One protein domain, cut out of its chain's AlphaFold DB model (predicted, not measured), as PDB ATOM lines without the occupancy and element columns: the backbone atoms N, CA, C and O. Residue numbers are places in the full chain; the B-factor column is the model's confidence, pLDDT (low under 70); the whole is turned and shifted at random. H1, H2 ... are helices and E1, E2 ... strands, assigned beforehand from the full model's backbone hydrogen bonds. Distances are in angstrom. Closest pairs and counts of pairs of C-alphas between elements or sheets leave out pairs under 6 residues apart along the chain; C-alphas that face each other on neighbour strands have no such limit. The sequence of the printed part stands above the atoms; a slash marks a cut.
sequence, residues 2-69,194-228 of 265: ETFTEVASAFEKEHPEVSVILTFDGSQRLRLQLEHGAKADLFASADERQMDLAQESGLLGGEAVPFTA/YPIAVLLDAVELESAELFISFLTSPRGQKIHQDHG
ATOM      1  N   GLU A   2     -13.981   2.592 -30.018       85.56
ATOM      2  CA  GLU A   2     -13.144   2.340 -31.205       85.56
ATOM      3  C   GLU A   2     -13.978   1.947 -32.434       85.56
ATOM      4  O   GLU A   2     -13.808   2.530 -33.498       85.56
ATOM      5  N   THR A   3     -14.978   1.082 -32.251       92.38
ATOM      6  CA  THR A   3     -15.892   0.637 -33.315       92.38
ATOM      7  C   THR A   3     -16.629   1.789 -33.996       92.38
ATOM      8  O   THR A   3     -16.577   1.910 -35.212       92.38
ATOM      9  N   PHE A   4     -17.262   2.687 -33.231       92.44
ATOM     10  CA  PHE A   4     -17.953   3.857 -33.797       92.44
ATOM     11  C   PHE A   4     -16.985   4.835 -34.471       92.44
ATOM     12  O   PHE A   4     -17.350   5.462 -35.458       92.44
ATOM     13  N   THR A   5     -15.747   4.937 -33.977       94.81
ATOM     14  CA  THR A   5     -14.705   5.762 -34.610       94.81
ATOM     15  C   THR A   5     -14.311   5.193 -35.976       94.81
ATOM     16  O   THR A   5     -14.175   5.938 -36.944       94.81
ATOM     17  N   GLU A   6     -14.175   3.868 -36.083       96.62
ATOM     18  CA  GLU A   6     -13.896   3.201 -37.357       96.62
ATOM     19  C   GLU A   6     -15.086   3.266 -38.320       96.62
ATOM     20  O   GLU A   6     -14.889   3.564 -39.498       96.62
ATOM     21  N   VAL A   7     -16.313   3.059 -37.830       97.62
ATOM     22  CA  VAL A   7     -17.543   3.239 -38.617       97.62
ATOM     23  C   VAL A   7     -17.613   4.657 -39.176       97.62
ATOM     24  O   VAL A   7     -17.792   4.807 -40.379       97.62
ATOM     25  N   ALA A   8     -17.431   5.682 -38.336       97.25
ATOM     26  CA  ALA A   8     -17.440   7.078 -38.762       97.25
ATOM     27  C   ALA A   8     -16.386   7.344 -39.840       97.25
ATOM     28  O   ALA A   8     -16.723   7.815 -40.921       97.25
ATOM     29  N   SER A   9     -15.137   6.924 -39.616       97.88
ATOM     30  CA  SER A   9     -14.073   7.090 -40.613       97.88
ATOM     31  C   SER A   9     -14.357   6.343 -41.922       97.88
ATOM     32  O   SER A   9     -13.964   6.791 -43.000       97.88
ATOM     33  N   ALA A  10     -14.994   5.173 -41.857       98.00
ATOM     34  CA  ALA A  10     -15.364   4.411 -43.040       98.00
ATOM     35  C   ALA A  10     -16.531   5.058 -43.803       98.00
ATOM     36  O   ALA A  10     -16.487   5.063 -45.031       98.00
ATOM     37  N   PHE A  11     -17.503   5.624 -43.088       98.31
ATOM     38  CA  PHE A  11     -18.633   6.368 -43.639       98.31
ATOM     39  C   PHE A  11     -18.180   7.666 -44.323       98.31
ATOM     40  O   PHE A  11     -18.482   7.871 -45.492       98.31
ATOM     41  N   GLU A  12     -17.365   8.490 -43.658       98.12
ATOM     42  CA  GLU A  12     -16.841   9.755 -44.213       98.12
ATOM     43  C   GLU A  12     -15.993   9.540 -45.482       98.12
ATOM     44  O   GLU A  12     -15.903  10.409 -46.344       98.12
ATOM     45  N   LYS A  13     -15.372   8.362 -45.646       97.69
ATOM     46  CA  LYS A  13     -14.665   8.004 -46.892       97.69
ATOM     47  C   LYS A  13     -15.610   7.770 -48.072       97.69
ATOM     48  O   LYS A  13     -15.175   7.920 -49.212       97.69
ATOM     49  N   GLU A  14     -16.842   7.344 -47.810       96.88
ATOM     50  CA  GLU A  14     -17.885   7.142 -48.826       96.88
ATOM     51  C   GLU A  14     -18.720   8.411 -49.046       96.88
ATOM     52  O   GLU A  14     -19.205   8.624 -50.155       96.88
ATOM     53  N   HIS A  15     -18.790   9.269 -48.026       96.38
ATOM     54  CA  HIS A  15     -19.537  10.526 -47.994       96.38
ATOM     55  C   HIS A  15     -18.613  11.696 -47.606       96.38
ATOM     56  O   HIS A  15     -18.692  12.195 -46.482       96.38
ATOM     57  N   PRO A  16     -17.694  12.126 -48.493       95.31
ATOM     58  CA  PRO A  16     -16.686  13.148 -48.181       95.31
ATOM     59  C   PRO A  16     -17.266  14.540 -47.869       95.31
ATOM     60  O   PRO A  16     -16.540  15.414 -47.396       95.31
ATOM     61  N   GLU A  17     -18.543  14.766 -48.165       95.50
ATOM     62  CA  GLU A  17     -19.314  15.958 -47.817       95.50
ATOM     63  C   GLU A  17     -19.822  15.967 -46.366       95.50
ATOM     64  O   GLU A  17     -20.191  17.032 -45.870       95.50
ATOM     65  N   VAL A  18     -19.815  14.819 -45.681       96.12
ATOM     66  CA  VAL A  18     -20.301  14.672 -44.303       96.12
ATOM     67  C   VAL A  18     -19.124  14.537 -43.339       96.12
ATOM     68  O   VAL A  18     -18.163  13.822 -43.613       96.12
ATOM     69  N   SER A  19     -19.212  15.195 -42.179       96.44
ATOM     70  CA  SER A  19     -18.296  14.967 -41.057       96.44
ATOM     71  C   SER A  19     -19.063  14.508 -39.823       96.44
ATOM     72  O   SER A  19     -20.054  15.121 -39.430       96.44
ATOM     73  N   VAL A  20     -18.597  13.424 -39.209       97.25
ATOM     74  CA  VAL A  20     -19.240  12.772 -38.070       97.25
ATOM     75  C   VAL A  20     -18.539  13.183 -36.778       97.25
ATOM     76  O   VAL A  20     -17.367  12.883 -36.552       97.25
ATOM     77  N   ILE A  21     -19.286  13.824 -35.878       97.00
ATOM     78  CA  ILE A  21     -18.803  14.206 -34.547       97.00
ATOM     79  C   ILE A  21     -19.362  13.222 -33.519       97.00
ATOM     80  O   ILE A  21     -20.570  13.126 -33.321       97.00
ATOM     81  N   LEU A  22     -18.473  12.493 -32.842       96.25
ATOM     82  CA  LEU A  22     -18.851  11.458 -31.878       96.25
ATOM     83  C   LEU A  22     -18.731  11.964 -30.438       96.25
ATOM     84  O   LEU A  22     -17.681  12.459 -30.027       96.25
ATOM     85  N   THR A  23     -19.786  11.757 -29.650       96.00
ATOM     86  CA  THR A  23     -19.784  11.958 -28.194       96.00
ATOM     87  C   THR A  23     -20.051  10.625 -27.505       96.00
ATOM     88  O   THR A  23     -20.997   9.924 -27.855       96.00
ATOM     89  N   PHE A  24     -19.225  10.269 -26.518       93.62
ATOM     90  CA  PHE A  24     -19.342   9.006 -25.789       93.62
ATOM     91  C   PHE A  24     -19.540   9.236 -24.290       93.62
ATOM     92  O   PHE A  24     -18.761   9.947 -23.658       93.62
ATOM     93  N   ASP A  25     -20.531   8.566 -23.709       93.12
ATOM     94  CA  ASP A  25     -20.760   8.451 -22.265       93.12
ATOM     95  C   ASP A  25     -21.654   7.213 -22.015       93.12
ATOM     96  O   ASP A  25     -21.962   6.470 -22.949       93.12
ATOM     97  N   GLY A  26     -22.079   6.962 -20.776       92.69
ATOM     98  CA  GLY A  26     -23.140   5.987 -20.510       92.69
ATOM     99  C   GLY A  26     -24.442   6.391 -21.212       92.69
ATOM    100  O   GLY A  26     -24.815   7.565 -21.175       92.69
ATOM    101  N   SER A  27     -25.155   5.436 -21.819       96.75
ATOM    102  CA  SER A  27     -26.393   5.688 -22.582       96.75
ATOM    103  C   SER A  27     -27.413   6.508 -21.793       96.75
ATOM    104  O   SER A  27     -28.037   7.418 -22.329       96.75
ATOM    105  N   GLN A  28     -27.521   6.245 -20.488       97.50
ATOM    106  CA  GLN A  28     -28.396   6.973 -19.576       97.50
ATOM    107  C   GLN A  28     -28.004   8.448 -19.424       97.50
ATOM    108  O   GLN A  28     -28.869   9.308 -19.300       97.50
ATOM    109  N   ARG A  29     -26.703   8.759 -19.455       97.00
ATOM    110  CA  ARG A  29     -26.195  10.135 -19.385       97.00
ATOM    111  C   ARG A  29     -26.366  10.851 -20.717       97.00
ATOM    112  O   ARG A  29     -26.770  12.006 -20.701       97.00
ATOM    113  N   LEU A  30     -26.116  10.174 -21.839       97.81
ATOM    114  CA  LEU A  30     -26.364  10.732 -23.171       97.81
ATOM    115  C   LEU A  30     -27.851  11.065 -23.365       97.81
ATOM    116  O   LEU A  30     -28.164  12.191 -23.738       97.81
ATOM    117  N   ARG A  31     -28.765  10.152 -23.003       98.25
ATOM    118  CA  ARG A  31     -30.213  10.426 -22.993       98.25
ATOM    119  C   ARG A  31     -30.540  11.661 -22.150       98.25
ATOM    120  O   ARG A  31     -31.144  12.597 -22.654       98.25
ATOM    121  N   LEU A  32     -30.095  11.700 -20.890       97.94
ATOM    122  CA  LEU A  32     -30.356  12.838 -19.996       97.94
ATOM    123  C   LEU A  32     -29.782  14.161 -20.527       97.94
ATOM    124  O   LEU A  32     -30.334  15.220 -20.247       97.94
ATOM    125  N   GLN A  33     -28.667  14.139 -21.260       97.94
ATOM    126  CA  GLN A  33     -28.133  15.340 -21.905       97.94
ATOM    127  C   GLN A  33     -29.070  15.835 -23.010       97.94
ATOM    128  O   GLN A  33     -29.336  17.035 -23.071       97.94
ATOM    129  N   LEU A  34     -29.600  14.930 -23.837       98.12
ATOM    130  CA  LEU A  34     -30.581  15.253 -24.879       98.12
ATOM    131  C   LEU A  34     -31.875  15.821 -24.276       98.12
ATOM    132  O   LEU A  34     -32.360  16.849 -24.738       98.12
ATOM    133  N   GLU A  35     -32.370  15.239 -23.179       97.50
ATOM    134  CA  GLU A  35     -33.538  15.755 -22.432       97.50
ATOM    135  C   GLU A  35     -33.309  17.166 -21.879       97.50
ATOM    136  O   GLU A  35     -34.234  17.974 -21.810       97.50
ATOM    137  N   HIS A  36     -32.065  17.494 -21.526       97.56
ATOM    138  CA  HIS A  36     -31.669  18.832 -21.081       97.56
ATOM    139  C   HIS A  36     -31.222  19.758 -22.224       97.56
ATOM    140  O   HIS A  36     -30.661  20.826 -21.970       97.56
ATOM    141  N   GLY A  37     -31.488  19.386 -23.478       95.75
ATOM    142  CA  GLY A  37     -31.319  20.255 -24.640       95.75
ATOM    143  C   GLY A  37     -29.962  20.170 -25.336       95.75
ATOM    144  O   GLY A  37     -29.669  21.030 -26.171       95.75
ATOM    145  N   ALA A  38     -29.136  19.161 -25.037       96.88
ATOM    146  CA  ALA A  38     -27.998  18.842 -25.895       96.88
ATOM    147  C   ALA A  38     -28.488  18.524 -27.316       96.88
ATOM    148  O   ALA A  38     -29.566  17.963 -27.508       96.88
ATOM    149  N   LYS A  39     -27.696  18.905 -28.318       95.56
ATOM    150  CA  LYS A  39     -28.043  18.742 -29.732       95.56
ATOM    151  C   LYS A  39     -27.193  17.646 -30.360       95.56
ATOM    152  O   LYS A  39     -25.977  17.640 -30.185       95.56
ATOM    153  N   ALA A  40     -27.852  16.744 -31.071       98.00
ATOM    154  CA  ALA A  40     -27.264  15.701 -31.896       98.00
ATOM    155  C   ALA A  40     -28.300  15.264 -32.940       98.00
ATOM    156  O   ALA A  40     -29.498  15.464 -32.736       98.00
ATOM    157  N   ASP A  41     -27.843  14.643 -34.025       98.31
ATOM    158  CA  ASP A  41     -28.729  14.109 -35.068       98.31
ATOM    159  C   ASP A  41     -29.124  12.649 -34.807       98.31
ATOM    160  O   ASP A  41     -30.207  12.205 -35.182       98.31
ATOM    161  N   LEU A  42     -28.255  11.906 -34.116       98.62
ATOM    162  CA  LEU A  42     -28.418  10.486 -33.820       98.62
ATOM    163  C   LEU A  42     -28.218  10.209 -32.332       98.62
ATOM    164  O   LEU A  42     -27.293  10.732 -31.706       98.62
ATOM    165  N   PHE A  43     -29.033   9.309 -31.789       98.62
ATOM    166  CA  PHE A  43     -28.815   8.694 -30.485       98.62
ATOM    167  C   PHE A  43     -28.627   7.190 -30.660       98.62
ATOM    168  O   PHE A  43     -29.500   6.511 -31.192       98.62
ATOM    169  N   ALA A  44     -27.484   6.672 -30.210       98.31
ATOM    170  CA  ALA A  44     -27.210   5.242 -30.133       98.31
ATOM    171  C   ALA A  44     -27.109   4.825 -28.662       98.31
ATOM    172  O   ALA A  44     -26.359   5.428 -27.890       98.31
ATOM    173  N   SER A  45     -27.855   3.791 -28.283       97.50
ATOM    174  CA  SER A  45     -27.896   3.270 -26.919       97.50
ATOM    175  C   SER A  45     -27.280   1.875 -26.840       97.50
ATOM    176  O   SER A  45     -27.341   1.095 -27.784       97.50
ATOM    177  N   ALA A  46     -26.704   1.554 -25.683       94.38
ATOM    178  CA  ALA A  46     -26.262   0.204 -25.320       94.38
ATOM    179  C   ALA A  46     -27.375  -0.713 -24.776       94.38
ATOM    180  O   ALA A  46     -27.090  -1.840 -24.369       94.38
ATOM    181  N   ASP A  47     -28.614  -0.220 -24.706       94.81
ATOM    182  CA  ASP A  47     -29.802  -1.038 -24.467       94.81
ATOM    183  C   ASP A  47     -31.089  -0.423 -25.038       94.81
ATOM    184  O   ASP A  47     -31.173   0.777 -25.311       94.81
ATOM    185  N   GLU A  48     -32.114  -1.264 -25.165       95.44
ATOM    186  CA  GLU A  48     -33.468  -0.864 -25.562       95.44
ATOM    187  C   GLU A  48     -34.131   0.029 -24.511       95.44
ATOM    188  O   GLU A  48     -34.760   1.015 -24.858       95.44
ATOM    189  N   ARG A  49     -33.895  -0.210 -23.214       96.00
ATOM    190  CA  ARG A  49     -34.541   0.565 -22.141       96.00
ATOM    191  C   ARG A  49     -34.264   2.066 -22.237       96.00
ATOM    192  O   ARG A  49     -35.180   2.859 -22.048       96.00
ATOM    193  N   GLN A  50     -33.018   2.486 -22.456       98.06
ATOM    194  CA  GLN A  50     -32.717   3.917 -22.588       98.06
ATOM    195  C   GLN A  50     -33.238   4.486 -23.913       98.06
ATOM    196  O   GLN A  50     -33.521   5.681 -23.975       98.06
ATOM    197  N   MET A  51     -33.395   3.654 -24.946       98.38
ATOM    198  CA  MET A  51     -34.040   4.051 -26.197       98.38
ATOM    199  C   MET A  51     -35.549   4.254 -26.011       98.38
ATOM    200  O   MET A  51     -36.072   5.285 -26.424       98.38
ATOM    201  N   ASP A  52     -36.218   3.349 -25.296       98.06
ATOM    202  CA  ASP A  52     -37.635   3.463 -24.942       98.06
ATOM    203  C   ASP A  52     -37.883   4.732 -24.118       98.06
ATOM    204  O   ASP A  52     -38.755   5.529 -24.447       98.06
ATOM    205  N   LEU A  53     -37.052   4.994 -23.102       98.12
ATOM    206  CA  LEU A  53     -37.135   6.225 -22.306       98.12
ATOM    207  C   LEU A  53     -36.909   7.490 -23.153       98.12
ATOM    208  O   LEU A  53     -37.519   8.526 -22.888       98.12
ATOM    209  N   ALA A  54     -36.040   7.425 -24.168       98.25
ATOM    210  CA  ALA A  54     -35.850   8.530 -25.104       98.25
ATOM    211  C   ALA A  54     -37.099   8.747 -25.975       98.25
ATOM    212  O   ALA A  54     -37.500   9.891 -26.201       98.25
ATOM    213  N   GLN A  55     -37.751   7.668 -26.412       98.06
ATOM    214  CA  GLN A  55     -39.019   7.730 -27.139       98.06
ATOM    215  C   GLN A  55     -40.149   8.296 -26.271       98.06
ATOM    216  O   GLN A  55     -40.855   9.204 -26.707       98.06
ATOM    217  N   GLU A  56     -40.292   7.813 -25.036       97.88
ATOM    218  CA  GLU A  56     -41.271   8.300 -24.054       97.88
ATOM    219  C   GLU A  56     -41.090   9.792 -23.749       97.88
ATOM    220  O   GLU A  56     -42.069  10.516 -23.564       97.88
ATOM    221  N   SER A  57     -39.843  10.267 -23.756       97.38
ATOM    222  CA  SER A  57     -39.496  11.679 -23.556       97.38
ATOM    223  C   SER A  57     -39.645  12.532 -24.823       97.38
ATOM    224  O   SER A  57     -39.329  13.721 -24.803       97.38
ATOM    225  N   GLY A  58     -40.129  11.953 -25.927       97.75
ATOM    226  CA  GLY A  58     -40.372  12.655 -27.187       97.75
ATOM    227  C   GLY A  58     -39.102  13.064 -27.934       97.75
ATOM    228  O   GLY A  58     -39.156  13.974 -28.756       97.75
ATOM    229  N   LEU A  59     -37.961  12.426 -27.653       98.19
ATOM    230  CA  LEU A  59     -36.682  12.781 -28.275       98.19
ATOM    231  C   LEU A  59     -36.525  12.248 -29.699       98.19
ATOM    232  O   LEU A  59     -35.710  12.780 -30.446       98.19
ATOM    233  N   LEU A  60     -37.225  11.171 -30.062       98.06
ATOM    234  CA  LEU A  60     -36.980  10.464 -31.319       98.06
ATOM    235  C   LEU A  60     -37.814  11.048 -32.465       98.06
ATOM    236  O   LEU A  60     -39.020  11.248 -32.329       98.06
ATOM    237  N   GLY A  61     -37.158  11.294 -33.599       95.44
ATOM    238  CA  GLY A  61     -37.776  11.737 -34.854       95.44
ATOM    239  C   GLY A  61     -38.062  10.596 -35.833       95.44
ATOM    240  O   GLY A  61     -38.789  10.794 -36.803       95.44
ATOM    241  N   GLY A  62     -37.518   9.404 -35.573       90.69
ATOM    242  CA  GLY A  62     -37.716   8.193 -36.367       90.69
ATOM    243  C   GLY A  62     -37.771   6.935 -35.499       90.69
ATOM    244  O   GLY A  62     -37.618   6.998 -34.278       90.69
ATOM    245  N   GLU A  63     -38.002   5.784 -36.133       94.62
ATOM    246  CA  GLU A  63     -38.001   4.494 -35.437       94.62
ATOM    247  C   GLU A  63     -36.591   4.102 -34.984       94.62
ATOM    248  O   GLU A  63     -35.595   4.364 -35.664       94.62
ATOM    249  N   ALA A  64     -36.511   3.448 -33.824       97.19
ATOM    250  CA  ALA A  64     -35.267   2.878 -33.338       97.19
ATOM    251  C   ALA A  64     -34.906   1.617 -34.131       97.19
ATOM    252  O   ALA A  64     -35.698   0.683 -34.241       97.19
ATOM    253  N   VAL A  65     -33.679   1.578 -34.645       97.69
ATOM    254  CA  VAL A  65     -33.149   0.471 -35.438       97.69
ATOM    255  C   VAL A  65     -32.111  -0.287 -34.609       97.69
ATOM    256  O   VAL A  65     -31.056   0.277 -34.303       97.69
ATOM    257  N   PRO A  66     -32.351  -1.557 -34.234       96.81
ATOM    258  CA  PRO A  66     -31.307  -2.393 -33.653       96.81
ATOM    259  C   PRO A  66     -30.230  -2.649 -34.712       96.81
ATOM    260  O   PRO A  66     -30.539  -3.047 -35.834       96.81
ATOM    261  N   PHE A  67     -28.961  -2.414 -34.374       95.75
ATOM    262  CA  PHE A  67     -27.863  -2.553 -35.339       95.75
ATOM    263  C   PHE A  67     -26.797  -3.562 -34.918       95.75
ATOM    264  O   PHE A  67     -26.059  -4.045 -35.770       95.75
ATOM    265  N   THR A  68     -26.683  -3.895 -33.635       95.81
ATOM    266  CA  THR A  68     -25.744  -4.919 -33.166       95.81
ATOM    267  C   THR A  68     -26.143  -5.421 -31.782       95.81
ATOM    268  O   THR A  68     -27.023  -4.851 -31.132       95.81
ATOM    269  N   ALA A  69     -25.500  -6.489 -31.324       95.12
ATOM    270  CA  ALA A  69     -25.676  -7.019 -29.985       95.12
ATOM    271  C   ALA A  69     -24.328  -7.265 -29.298       95.12
ATOM    272  O   ALA A  69     -23.262  -7.244 -29.915       95.12
ATOM    273  N   TYR A 194     -28.182  -3.124 -29.154       97.25
ATOM    274  CA  TYR A 194     -27.824  -1.724 -29.343       97.25
ATOM    275  C   TYR A 194     -28.729  -1.117 -30.420       97.25
ATOM    276  O   TYR A 194     -28.566  -1.447 -31.602       97.25
ATOM    277  N   PRO A 195     -29.691  -0.261 -30.045       98.06
ATOM    278  CA  PRO A 195     -30.481   0.503 -31.001       98.06
ATOM    279  C   PRO A 195     -29.852   1.864 -31.327       98.06
ATOM    280  O   PRO A 195     -29.175   2.478 -30.498       98.06
ATOM    281  N   ILE A 196     -30.131   2.362 -32.530       98.69
ATOM    282  CA  ILE A 196     -29.845   3.731 -32.972       98.69
ATOM    283  C   ILE A 196     -31.112   4.372 -33.540       98.69
ATOM    284  O   ILE A 196     -31.907   3.694 -34.185       98.69
ATOM    285  N   ALA A 197     -31.306   5.667 -33.315       98.56
ATOM    286  CA  ALA A 197     -32.441   6.412 -33.848       98.56
ATOM    287  C   ALA A 197     -32.037   7.833 -34.247       98.56
ATOM    288  O   ALA A 197     -31.130   8.423 -33.651       98.56
ATOM    289  N   VAL A 198     -32.754   8.386 -35.225       98.50
ATOM    290  CA  VAL A 198     -32.717   9.817 -35.544       98.50
ATOM    291  C   VAL A 198     -33.465  10.595 -34.464       98.50
ATOM    292  O   VAL A 198     -34.552  10.198 -34.034       98.50
ATOM    293  N   LEU A 199     -32.885  11.708 -34.025       98.56
ATOM    294  CA  LEU A 199     -33.491  12.603 -33.042       98.56
ATOM    295  C   LEU A 199     -34.481  13.573 -33.699       98.56
ATOM    296  O   LEU A 199     -34.315  13.971 -34.846       98.56
ATOM    297  N   LEU A 200     -35.520  13.968 -32.963       97.31
ATOM    298  CA  LEU A 200     -36.597  14.837 -33.451       97.31
ATOM    299  C   LEU A 200     -36.076  16.203 -33.916       97.31
ATOM    300  O   LEU A 200     -36.535  16.739 -34.920       97.31
ATOM    301  N   ASP A 201     -35.093  16.731 -33.189       93.88
ATOM    302  CA  ASP A 201     -34.446  18.017 -33.454       93.88
ATOM    303  C   ASP A 201     -33.196  17.884 -34.353       93.88
ATOM    304  O   ASP A 201     -32.365  18.798 -34.371       93.88
ATOM    305  N   ALA A 202     -33.019  16.753 -35.053       96.75
ATOM    306  CA  ALA A 202     -31.888  16.545 -35.955       96.75
ATOM    307  C   ALA A 202     -31.847  17.631 -37.041       96.75
ATOM    308  O   ALA A 202     -32.848  17.920 -37.701       96.75
ATOM    309  N   VAL A 203     -30.675  18.237 -37.223       95.75
ATOM    310  CA  VAL A 203     -30.441  19.272 -38.238       95.75
ATOM    311  C   VAL A 203     -30.045  18.618 -39.560       95.75
ATOM    312  O   VAL A 203     -30.495  19.053 -40.617       95.75
ATOM    313  N   GLU A 204     -29.264  17.540 -39.497       96.06
ATOM    314  CA  GLU A 204     -28.693  16.839 -40.650       96.06
ATOM    315  C   GLU A 204     -29.425  15.513 -40.922       96.06
ATOM    316  O   GLU A 204     -28.825  14.436 -40.910       96.06
ATOM    317  N   LEU A 205     -30.743  15.581 -41.154       96.00
ATOM    318  CA  LEU A 205     -31.619  14.404 -41.282       96.00
ATOM    319  C   LEU A 205     -31.149  13.402 -42.353       96.00
ATOM    320  O   LEU A 205     -31.031  12.213 -42.073       96.00
ATOM    321  N   GLU A 206     -30.844  13.877 -43.563       96.19
ATOM    322  CA  GLU A 206     -30.417  13.010 -44.674       96.19
ATOM    323  C   GLU A 206     -29.098  12.290 -44.347       96.19
ATOM    324  O   GLU A 206     -28.983  11.073 -44.501       96.19
ATOM    325  N   SER A 207     -28.120  13.020 -43.802       97.44
ATOM    326  CA  SER A 207     -26.837  12.458 -43.366       97.44
ATOM    327  C   SER A 207     -27.007  11.446 -42.227       97.44
ATOM    328  O   SER A 207     -26.316  10.425 -42.200       97.44
ATOM    329  N   ALA A 208     -27.936  11.694 -41.301       97.69
ATOM    330  CA  ALA A 208     -28.239  10.799 -40.188       97.69
ATOM    331  C   ALA A 208     -28.834   9.463 -40.670       97.69
ATOM    332  O   ALA A 208     -28.390   8.393 -40.246       97.69
ATOM    333  N   GLU A 209     -29.789   9.506 -41.600       97.38
ATOM    334  CA  GLU A 209     -30.388   8.311 -42.209       97.38
ATOM    335  C   GLU A 209     -29.370   7.515 -43.042       97.38
ATOM    336  O   GLU A 209     -29.322   6.278 -42.967       97.38
ATOM    337  N   LEU A 210     -28.503   8.211 -43.789       98.00
ATOM    338  CA  LEU A 210     -27.387   7.595 -44.511       98.00
ATOM    339  C   LEU A 210     -26.417   6.898 -43.553       98.00
ATOM    340  O   LEU A 210     -25.983   5.777 -43.829       98.00
ATOM    341  N   PHE A 211     -26.121   7.505 -42.403       98.44
ATOM    342  CA  PHE A 211     -25.253   6.896 -41.400       98.44
ATOM    343  C   PHE A 211     -25.869   5.625 -40.801       98.44
ATOM    344  O   PHE A 211     -25.176   4.610 -40.709       98.44
ATOM    345  N   ILE A 212     -27.163   5.621 -40.449       98.31
ATOM    346  CA  ILE A 212     -27.860   4.405 -39.978       98.31
ATOM    347  C   ILE A 212     -27.826   3.313 -41.059       98.31
ATOM    348  O   ILE A 212     -27.544   2.144 -40.771       98.31
ATOM    349  N   SER A 213     -28.055   3.691 -42.317       98.00
ATOM    350  CA  SER A 213     -28.005   2.769 -43.457       98.00
ATOM    351  C   SER A 213     -26.607   2.167 -43.636       98.00
ATOM    352  O   SER A 213     -26.462   0.962 -43.846       98.00
ATOM    353  N   PHE A 214     -25.553   2.971 -43.486       98.25
ATOM    354  CA  PHE A 214     -24.173   2.493 -43.519       98.25
ATOM    355  C   PHE A 214     -23.855   1.571 -42.335       98.25
ATOM    356  O   PHE A 214     -23.276   0.499 -42.530       98.25
ATOM    357  N   LEU A 215     -24.265   1.949 -41.122       97.12
ATOM    358  CA  LEU A 215     -24.056   1.195 -39.882       97.12
ATOM    359  C   LEU A 215     -24.652  -0.221 -39.959       97.12
ATOM    360  O   LEU A 215     -24.041  -1.191 -39.502       97.12
ATOM    361  N   THR A 216     -25.826  -0.343 -40.579       96.31
ATOM    362  CA  THR A 216     -26.561  -1.607 -40.767       96.31
ATOM    363  C   THR A 216     -26.187  -2.355 -42.052       96.31
ATOM    364  O   THR A 216     -26.546  -3.521 -42.220       96.31
ATOM    365  N   SER A 217     -25.409  -1.738 -42.946       97.38
ATOM    366  CA  SER A 217     -24.902  -2.377 -44.167       97.38
ATOM    367  C   SER A 217     -23.931  -3.532 -43.867       97.38
ATOM    368  O   SER A 217     -23.309  -3.560 -42.803       97.38
ATOM    369  N   PRO A 218     -23.666  -4.444 -44.828       96.12
ATOM    370  CA  PRO A 218     -22.660  -5.498 -44.655       96.12
ATOM    371  C   PRO A 218     -21.274  -4.981 -44.243       96.12
ATOM    372  O   PRO A 218     -20.558  -5.656 -43.503       96.12
ATOM    373  N   ARG A 219     -20.884  -3.782 -44.696       96.44
ATOM    374  CA  ARG A 219     -19.606  -3.168 -44.324       96.44
ATOM    375  C   ARG A 219     -19.622  -2.666 -42.881       96.44
ATOM    376  O   ARG A 219     -18.678  -2.953 -42.149       96.44
ATOM    377  N   GLY A 220     -20.682  -1.972 -42.469       96.81
ATOM    378  CA  GLY A 220     -20.862  -1.529 -41.085       96.81
ATOM    379  C   GLY A 220     -20.920  -2.710 -40.114       96.81
ATOM    380  O   GLY A 220     -20.210  -2.727 -39.109       96.81
ATOM    381  N   GLN A 221     -21.674  -3.753 -40.461       96.75
ATOM    382  CA  GLN A 221     -21.763  -4.990 -39.680       96.75
ATOM    383  C   GLN A 221     -20.421  -5.718 -39.574       96.75
ATOM    384  O   GLN A 221     -20.067  -6.203 -38.501       96.75
ATOM    385  N   LYS A 222     -19.626  -5.741 -40.650       95.56
ATOM    386  CA  LYS A 222     -18.277  -6.310 -40.601       95.56
ATOM    387  C   LYS A 222     -17.377  -5.576 -39.599       95.56
ATOM    388  O   LYS A 222     -16.665  -6.241 -38.854       95.56
ATOM    389  N   ILE A 223     -17.434  -4.242 -39.545       96.38
ATOM    390  CA  ILE A 223     -16.658  -3.463 -38.564       96.38
ATOM    391  C   ILE A 223     -17.068  -3.854 -37.135       96.38
ATOM    392  O   ILE A 223     -16.209  -4.107 -36.298       96.38
ATOM    393  N   HIS A 224     -18.366  -3.997 -36.855       94.94
ATOM    394  CA  HIS A 224     -18.845  -4.457 -35.544       94.94
ATOM    395  C   HIS A 224     -18.295  -5.839 -35.171       94.94
ATOM    396  O   HIS A 224     -17.770  -6.018 -34.072       94.94
ATOM    397  N   GLN A 225     -18.351  -6.791 -36.102       93.50
ATOM    398  CA  GLN A 225     -17.841  -8.148 -35.899       93.50
ATOM    399  C   GLN A 225     -16.325  -8.172 -35.663       93.50
ATOM    400  O   GLN A 225     -15.850  -8.864 -34.763       93.50
ATOM    401  N   ASP A 226     -15.557  -7.382 -36.418       93.06
ATOM    402  CA  ASP A 226     -14.101  -7.270 -36.246       93.06
ATOM    403  C   ASP A 226     -13.736  -6.692 -34.857       93.06
ATOM    404  O   ASP A 226     -12.686  -7.021 -34.290       93.06
ATOM    405  N   HIS A 227     -14.648  -5.913 -34.265       91.94
ATOM    406  CA  HIS A 227     -14.596  -5.389 -32.894       91.94
ATOM    407  C   HIS A 227     -15.295  -6.280 -31.847       91.94
ATOM    408  O   HIS A 227     -15.420  -5.894 -30.687       91.94
ATOM    409  N   GLY A 228     -15.704  -7.497 -32.212       90.94
ATOM    410  CA  GLY A 228     -16.266  -8.512 -31.306       90.94
ATOM    411  C   GLY A 228     -17.694  -8.268 -30.842       90.94
ATOM    412  O   GLY A 228     -18.122  -8.895 -29.875       90.94
TER     413      GLY A 228
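This is residues 2 to 69 and 194 to 228 of the 265 residues of the protein "Molybdate ABC transporter substrate-binding protein" of SAR202 cluster bacterium Io17-Chloro-G7 (UniProt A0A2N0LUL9). A small three-stranded sheet lies in the middle, with H3 over one face and H4 over the other. H2 packs side by side with H3, while H1 and H5, side by side, make the opposite end of the body. The 103 printed residues run H1 H2 E1 H3 E2 E3 H4 H5, mostly helix, with the antiparallel sheet in the order E1 E3 E2. The whole is compact, radius of gyration of the C-alphas 12.9 A, spanning 33 by 30 by 22 A.

Find C-alpha 2 at (-13.144, 2.340, -31.205), where H1, residues 2 to 14, begins its 18.9 A. H2 is residues 27 to 35, E1 42 to 44, H3 48 to 56, E2 65 to 69 and E3 194 to 198. H4, residues 205 to 216, covers 16.8 A; H5, residues 218 to 226, ends at C-alpha 226, (-14.101, -7.270, -36.246).

Look first at inner strand E3: N 43 and O 197 of E1 and E3 are 2.9 A apart, and N 65 and O 196 of E2 and E3 2.8 A, within hydrogen-bond range. E1, H3, E2 form a split strand-helix-strand unit, two strands running the same way with E3 between them, its crossover right-handed. H3, height 9.7 A over the sheet, and H4, 8.9 A, are on opposite faces: three layers, helices on both faces. H2 touches H3, closest C-alphas Gln 28 and Gln 50 at 6.1 A, at a shallow tilt of 10 degrees, and only grazes the sheet. H1 touches H5 with residues 3 to 7 alone, closest C-alphas Thr 3 and His 224 at 6.3 A. Every O i to N i+4 pair is within range in H2, H3, H4 and H5; in H1, 8 of 9.

The C-alphas farthest apart, Lys 13 and Glu 56, stand 35.1 A apart. Residues 70 to 193 are not printed; C-alphas 69 and 194 are 5.8 A apart across the cut. The link from H1 to H2 is long, and no printed residue is under 70 in pLDDT.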